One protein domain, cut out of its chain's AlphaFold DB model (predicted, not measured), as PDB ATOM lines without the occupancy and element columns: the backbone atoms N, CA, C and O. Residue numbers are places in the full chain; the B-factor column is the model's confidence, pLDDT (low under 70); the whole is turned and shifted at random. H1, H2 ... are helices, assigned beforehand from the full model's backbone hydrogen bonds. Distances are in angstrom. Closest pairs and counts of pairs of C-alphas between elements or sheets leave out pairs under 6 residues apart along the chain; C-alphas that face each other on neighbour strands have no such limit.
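AT A GLANCE: This is residues 36 to 92 of the 593 residues of the protein "GAF domain-containing protein" of Rhodotorula sp. JG-1b (UniProt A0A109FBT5). This model has little regular structure: a rod-like outline of mostly loops, with the short helix H1 amid the winding chain and the four-residue H2 beyond it. Residues 36 to 40 lead in at one end of the rod, and at the other residues 81 to 86 stick out before the chain folds back to H2. The printed part has 57 residues with two named helices, H1 then H2, and no named strand; the class is all helix, with only 13 residues in named elements. It is only just compact, close to loose, with a radius of gyration of the C-alphas of 12.2 A, and spans 41 by 19 by 19 A.

IN THESE COORDINATES: Start at C-alpha 36, at (141.617, 155.609, 136.679); residues 36 to 54 hold no named element. Find C-alpha 55 at (157.079, 165.974, 153.560), where H1 begins; it runs through residues 55 to 63, 12.3 A. H2, residues 88 to 91, ends at C-alpha 91, at (169.064, 158.717, 158.426).

HOW THE PARTS SIT: H1 and H2 are apart. In H1 every O i to N i+4 pair is within hydrogen-bond range; H2 is too short for such a pair.

THE WHOLE: The two C-alphas farthest apart, of Asn 36 and Asp 83, are 40.9 A from each other. The printed part has no cut, and 24 residues make the long link from H1 to H2. Look for pLDDT under 70 at residues 36 to 40 and 77 to 87.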
ATOM      1  N   ASN A  36     140.578 155.482 135.640       28.89
ATOM      2  CA  ASN A  36     141.617 155.609 136.679       28.89
ATOM      3  C   ASN A  36     141.062 156.075 138.039       28.89
ATOM      4  O   ASN A  36     141.541 157.046 138.624       28.89
ATOM      5  N   TYR A  37     140.058 155.375 138.563       35.97
ATOM      6  CA  TYR A  37     139.740 155.427 139.996       35.97
ATOM      7  C   TYR A  37     139.600 154.027 140.619       35.97
ATOM      8  O   TYR A  37     138.826 153.797 141.535       35.97
ATOM      9  N   VAL A  38     140.474 153.100 140.222       39.25
ATOM     10  CA  VAL A  38     141.421 152.620 141.233       39.25
ATOM     11  C   VAL A  38     142.507 153.682 141.199       39.25
ATOM     12  O   VAL A  38     143.187 153.809 140.185       39.25
ATOM     13  N   LYS A  39     142.632 154.530 142.223       45.38
ATOM     14  CA  LYS A  39     143.871 155.301 142.346       45.38
ATOM     15  C   LYS A  39     144.963 154.255 142.499       45.38
ATOM     16  O   LYS A  39     145.069 153.666 143.573       45.38
ATOM     17  N   GLU A  40     145.701 153.968 141.426       62.38
ATOM     18  CA  GLU A  40     146.972 153.264 141.548       62.38
ATOM     19  C   GLU A  40     147.718 153.957 142.682       62.38
ATOM     20  O   GLU A  40     147.872 155.187 142.679       62.38
ATOM     21  N   LYS A  41     148.048 153.187 143.723       81.00
ATOM     22  CA  LYS A  41     148.795 153.727 144.848       81.00
ATOM     23  C   LYS A  41     150.073 154.341 144.286       81.00
ATOM     24  O   LYS A  41     150.688 153.780 143.380       81.00
ATOM     25  N   LEU A  42     150.443 155.511 144.797       84.25
ATOM     26  CA  LEU A  42     151.657 156.180 144.351       84.25
ATOM     27  C   LEU A  42     152.843 155.264 144.644       84.25
ATOM     28  O   LEU A  42     153.055 154.891 145.796       84.25
ATOM     29  N   SER A  43     153.582 154.908 143.603       87.12
ATOM     30  CA  SER A  43     154.775 154.069 143.671       87.12
ATOM     31  C   SER A  43     155.981 154.830 143.136       87.12
ATOM     32  O   SER A  43     155.849 155.938 142.604       87.12
ATOM     33  N   SER A  44     157.168 154.233 143.221       84.31
ATOM     34  CA  SER A  44     158.387 154.782 142.609       84.31
ATOM     35  C   SER A  44     158.263 155.039 141.096       84.31
ATOM     36  O   SER A  44     158.976 155.884 140.554       84.31
ATOM     37  N   LYS A  45     157.334 154.354 140.413       83.50
ATOM     38  CA  LYS A  45     157.088 154.454 138.962       83.50
ATOM     39  C   LYS A  45     156.012 155.475 138.591       83.50
ATOM     40  O   LYS A  45     155.775 155.703 137.405       83.50
ATOM     41  N   SER A  46     155.336 156.066 139.573       85.12
ATOM     42  CA  SER A  46     154.307 157.075 139.326       85.12
ATOM     43  C   SER A  46     154.914 158.356 138.727       85.12
ATOM     44  O   SER A  46     156.048 158.715 139.049       85.12
ATOM     45  N   PRO A  47     154.184 159.072 137.850       81.31
ATOM     46  CA  PRO A  47     154.704 160.272 137.201       81.31
ATOM     47  C   PRO A  47     155.025 161.371 138.223       81.31
ATOM     48  O   PRO A  47     154.270 161.589 139.171       81.31
ATOM     49  N   LEU A  48     156.120 162.105 137.983       75.12
ATOM     50  CA  LEU A  48     156.666 163.131 138.888       75.12
ATOM     51  C   LEU A  48     155.652 164.219 139.286       75.12
ATOM     52  O   LEU A  48     155.771 164.808 140.354       75.12
ATOM     53  N   GLU A  49     154.644 164.483 138.452       75.94
ATOM     54  CA  GLU A  49     153.595 165.476 138.725       75.94
ATOM     55  C   GLU A  49     152.648 165.072 139.865       75.94
ATOM     56  O   GLU A  49     152.102 165.943 140.545       75.94
ATOM     57  N   LEU A  50     152.453 163.764 140.069       76.88
ATOM     58  CA  LEU A  50     151.576 163.204 141.103       76.88
ATOM     59  C   LEU A  50     152.317 162.909 142.413       76.88
ATOM     60  O   LEU A  50     151.672 162.599 143.417       76.88
ATOM     61  N   LEU A  51     153.650 162.990 142.410       81.00
ATOM     62  CA  LEU A  51     154.444 162.774 143.610       81.00
ATOM     63  C   LEU A  51     154.245 163.922 144.613       81.00
ATOM     64  O   LEU A  51     154.093 165.086 144.225       81.00
ATOM     65  N   PRO A  52     154.241 163.615 145.921       80.94
ATOM     66  CA  PRO A  52     154.109 164.626 146.961       80.94
ATOM     67  C   PRO A  52     155.251 165.639 146.892       80.94
ATOM     68  O   PRO A  52     156.426 165.280 146.836       80.94
ATOM     69  N   LYS A  53     154.893 166.926 146.937       80.31
ATOM     70  CA  LYS A  53     155.850 168.040 146.873       80.31
ATOM     71  C   LYS A  53     156.429 168.401 148.239       80.31
ATOM     72  O   LYS A  53     157.507 168.980 148.298       80.31
ATOM     73  N   SER A  54     155.722 168.074 149.322       83.62
ATOM     74  CA  SER A  54     156.150 168.338 150.695       83.62
ATOM     75  C   SER A  54     156.197 167.061 151.535       83.62
ATOM     76  O   SER A  54     155.488 166.088 151.268       83.62
ATOM     77  N   TRP A  55     157.009 167.078 152.597       82.19
ATOM     78  CA  TRP A  55     157.079 165.974 153.560       82.19
ATOM     79  C   TRP A  55     155.743 165.743 154.282       82.19
ATOM     80  O   TRP A  55     155.354 164.607 154.552       82.19
ATOM     81  N   ARG A  56     155.005 166.823 154.563       83.75
ATOM     82  CA  ARG A  56     153.681 166.752 155.191       83.75
ATOM     83  C   ARG A  56     152.679 166.027 154.294       83.75
ATOM     84  O   ARG A  56     151.960 165.160 154.781       83.75
ATOM     85  N   ASP A  57     152.680 166.336 152.999       85.06
ATOM     86  CA  ASP A  57     151.823 165.651 152.025       85.06
ATOM     87  C   ASP A  57     152.214 164.178 151.892       85.06
ATOM     88  O   ASP A  57     151.341 163.317 151.814       85.06
ATOM     89  N   TYR A  58     153.518 163.872 151.924       87.56
ATOM     90  CA  TYR A  58     154.000 162.490 151.921       87.56
ATOM     91  C   TYR A  58     153.447 161.706 153.115       87.56
ATOM     92  O   TYR A  58     152.869 160.639 152.925       87.56
ATOM     93  N   ILE A  59     153.567 162.245 154.337       88.00
ATOM     94  CA  ILE A  59     153.035 161.612 155.555       88.00
ATOM     95  C   ILE A  59     151.527 161.379 155.438       88.00
ATOM     96  O   ILE A  59     151.050 160.298 155.782       88.00
ATOM     97  N   GLU A  60     150.777 162.370 154.953       87.25
ATOM     98  CA  GLU A  60     149.322 162.275 154.845       87.25
ATOM     99  C   GLU A  60     148.896 161.217 153.817       87.25
ATOM    100  O   GLU A  60     148.009 160.402 154.072       87.25
ATOM    101  N   LEU A  61     149.571 161.157 152.670       88.62
ATOM    102  CA  LEU A  61     149.331 160.123 151.661       88.62
ATOM    103  C   LEU A  61     149.751 158.732 152.152       88.62
ATOM    104  O   LEU A  61     149.089 157.743 151.835       88.62
ATOM    105  N   TYR A  62     150.810 158.651 152.955       89.62
ATOM    106  CA  TYR A  62     151.289 157.400 153.531       89.62
ATOM    107  C   TYR A  62     150.317 156.846 154.574       89.62
ATOM    108  O   TYR A  62     149.893 155.696 154.481       89.62
ATOM    109  N   ARG A  63     149.896 157.674 155.540       88.81
ATOM    110  CA  ARG A  63     148.964 157.259 156.604       88.81
ATOM    111  C   ARG A  63     147.549 156.975 156.097       88.81
ATOM    112  O   ARG A  63     146.818 156.244 156.752       88.81
ATOM    113  N   SER A  64     147.164 157.555 154.957       85.31
ATOM    114  CA  SER A  64     145.885 157.289 154.283       85.31
ATOM    115  C   SER A  64     145.957 156.121 153.287       85.31
ATOM    116  O   SER A  64     145.017 155.919 152.521       85.31
ATOM    117  N   ASN A  65     147.057 155.353 153.281       86.62
ATOM    118  CA  ASN A  65     147.261 154.183 152.417       86.62
ATOM    119  C   ASN A  65     147.174 154.486 150.905       86.62
ATOM    120  O   ASN A  65     146.800 153.631 150.098       86.62
ATOM    121  N   ARG A  66     147.509 155.720 150.502       86.56
ATOM    122  CA  ARG A  66     147.515 156.171 149.096       86.56
ATOM    123  C   ARG A  66     148.873 155.999 148.413       86.56
ATOM    124  O   ARG A  66     148.973 156.223 147.207       86.56
ATOM    125  N   ILE A  67     149.892 155.613 149.174       88.56
ATOM    126  CA  ILE A  67     151.226 155.227 148.709       88.56
ATOM    127  C   ILE A  67     151.340 153.702 148.755       88.56
ATOM    128  O   ILE A  67     150.816 153.066 149.671       88.56
ATOM    129  N   ASP A  68     152.006 153.115 147.764       88.44
ATOM    130  CA  ASP A  68     152.332 151.696 147.777       88.44
ATOM    131  C   ASP A  68     153.394 151.442 148.852       88.44
ATOM    132  O   ASP A  68     154.471 152.032 148.829       88.44
ATOM    133  N   LEU A  69     153.077 150.595 149.832       88.44
ATOM    134  CA  LEU A  69     153.994 150.297 150.927       88.44
ATOM    135  C   LEU A  69     155.109 149.336 150.523       88.44
ATOM    136  O   LEU A  69     156.109 149.281 151.240       88.44
ATOM    137  N   ASP A  70     154.946 148.589 149.434       86.81
ATOM    138  CA  ASP A  70     155.957 147.643 148.957       86.81
ATOM    139  C   ASP A  70     156.984 148.332 148.046       86.81
ATOM    140  O   ASP A  70     158.152 147.950 148.037       86.81
ATOM    141  N   ASP A  71     156.562 149.374 147.324       86.94
ATOM    142  CA  ASP A  71     157.403 150.180 146.430       86.94
ATOM    143  C   ASP A  71     157.109 151.689 146.589       86.94
ATOM    144  O   ASP A  71     156.596 152.336 145.665       86.94
ATOM    145  N   PRO A  72     157.373 152.276 147.776       86.94
ATOM    146  CA  PRO A  72     157.055 153.673 148.035       86.94
ATOM    147  C   PRO A  72     157.965 154.602 147.218       86.94
ATOM    148  O   PRO A  72     159.177 154.372 147.147       86.94
ATOM    149  N   PRO A  73     157.437 155.705 146.655       86.56
ATOM    150  CA  PRO A  73     158.271 156.693 145.996       86.56
ATOM    151  C   PRO A  73     159.232 157.326 146.998       86.56
ATOM    152  O   PRO A  73     158.940 157.430 148.199       86.56
ATOM    153  N   LEU A  74     160.369 157.790 146.482       83.50
ATOM    154  CA  LEU A  74     161.310 158.559 147.278       83.50
ATOM    155  C   LEU A  74     160.632 159.837 147.784       83.50
ATOM    156  O   LEU A  74     159.892 160.484 147.035       83.50
ATOM    157  N   PRO A  75     160.852 160.204 149.052       78.31
ATOM    158  CA  PRO A  75     160.287 161.429 149.575       78.31
ATOM    159  C   PRO A  75     160.957 162.667 148.947       78.31
ATOM    160  O   PRO A  75     162.111 162.593 148.520       78.31
ATOM    161  N   PRO A  76     160.264 163.819 148.901       75.69
ATOM    162  CA  PRO A  76     160.794 165.037 148.288       75.69
ATOM    163  C   PRO A  76     162.045 165.573 149.012       75.69
ATOM    164  O   PRO A  76     162.084 165.664 150.240       75.69
ATOM    165  N   GLU A  77     163.059 165.991 148.245       64.06
ATOM    166  CA  GLU A  77     164.294 166.621 148.742       64.06
ATOM    167  C   GLU A  77     164.079 168.111 149.103       64.06
ATOM    168  O   GLU A  77     164.552 168.999 148.398       64.06
ATOM    169  N   ARG A  78     163.310 168.400 150.170       54.84
ATOM    170  CA  ARG A  78     163.254 169.660 150.972       54.84
ATOM    171  C   ARG A  78     162.045 169.576 151.924       54.84
ATOM    172  O   ARG A  78     160.971 169.177 151.500       54.84
ATOM    173  N   GLU A  79     162.106 169.916 153.208       50.69
ATOM    174  CA  GLU A  79     163.053 170.718 153.985       50.69
ATOM    175  C   GLU A  79     163.718 169.858 155.072       50.69
ATOM    176  O   GLU A  79     163.055 169.085 155.765       50.69
ATOM    177  N   ALA A  80     165.030 170.020 155.262       45.91
ATOM    178  CA  ALA A  80     165.601 169.766 156.576       45.91
ATOM    179  C   ALA A  80     164.848 170.668 157.561       45.91
ATOM    180  O   ALA A  80     164.667 171.855 157.275       45.91
ATOM    181  N   ALA A  81     164.389 170.112 158.683       46.59
ATOM    182  CA  ALA A  81     163.851 170.922 159.766       46.59
ATOM    183  C   ALA A  81     164.824 172.088 160.054       46.59
ATOM    184  O   ALA A  81     166.040 171.890 159.917       46.59
ATOM    185  N   PRO A  82     164.334 173.277 160.451       48.44
ATOM    186  CA  PRO A  82     165.173 174.457 160.694       48.44
ATOM    187  C   PRO A  82     166.347 174.227 161.672       48.44
ATOM    188  O   PRO A  82     167.270 175.035 161.710       48.44
ATOM    189  N   ASP A  83     166.363 173.094 162.383       54.50
ATOM    190  CA  ASP A  83     167.322 172.730 163.428       54.50
ATOM    191  C   ASP A  83     168.449 171.767 162.982       54.50
ATOM    192  O   ASP A  83     169.129 171.177 163.821       54.50
ATOM    193  N   GLY A  84     168.670 171.552 161.678       55.38
ATOM    194  CA  GLY A  84     169.802 170.735 161.197       55.38
ATOM    195  C   GLY A  84     169.668 169.223 161.439       55.38
ATOM    196  O   GLY A  84     170.650 168.485 161.336       55.38
ATOM    197  N   VAL A  85     168.457 168.740 161.733       58.91
ATOM    198  CA  VAL A  85     168.155 167.306 161.841       58.91
ATOM    199  C   VAL A  85     168.212 166.675 160.439       58.91
ATOM    200  O   VAL A  85     167.515 167.153 159.538       58.91
ATOM    201  N   PRO A  86     169.015 165.611 160.216       64.00
ATOM    202  CA  PRO A  86     169.087 164.944 158.917       64.00
ATOM    203  C   PRO A  86     167.707 164.428 158.506       64.00
ATOM    204  O   PRO A  86     166.965 163.927 159.351       64.00
ATOM    205  N   THR A  87     167.361 164.516 157.221       69.12
ATOM    206  CA  THR A  87     166.082 163.985 156.722       69.12
ATOM    207  C   THR A  87     165.983 162.480 157.009       69.12
ATOM    208  O   THR A  87     167.011 161.796 156.985       69.12
ATOM    209  N   PRO A  88     164.785 161.912 157.250       71.25
ATOM    210  CA  PRO A  88     164.642 160.474 157.514       71.25
ATOM    211  C   PRO A  88     165.255 159.592 156.414       71.25
ATOM    212  O   PRO A  88     165.815 158.536 156.693       71.25
ATOM    213  N   TYR A  89     165.253 160.086 155.173       72.94
ATOM    214  CA  TYR A  89     165.970 159.473 154.058       72.94
ATOM    215  C   TYR A  89     167.491 159.399 154.290       72.94
ATOM    216  O   TYR A  89     168.086 158.333 154.157       72.94
ATOM    217  N   ALA A  90     168.129 160.493 154.720       73.25
ATOM    218  CA  ALA A  90     169.558 160.508 155.053       73.25
ATOM    219  C   ALA A  90     169.887 159.641 156.288       73.25
ATOM    220  O   ALA A  90     170.956 159.017 156.365       73.25
ATOM    221  N   GLN A  91     168.954 159.568 157.241       77.31
ATOM    222  CA  GLN A  91     169.064 158.717 158.426       77.31
ATOM    223  C   GLN A  91     168.932 157.227 158.103       77.31
ATOM    224  O   GLN A  91     169.403 156.418 158.894       77.31
ATOM    225  N   GLY A  92     168.343 156.855 156.956       78.88
ATOM    226  CA  GLY A  92     168.079 155.464 156.556       78.88
ATOM    227  C   GLY A  92     167.154 154.713 157.517       78.88
ATOM    228  O   GLY A  92     167.172 153.484 157.564       78.88
TER     229      GLY A  92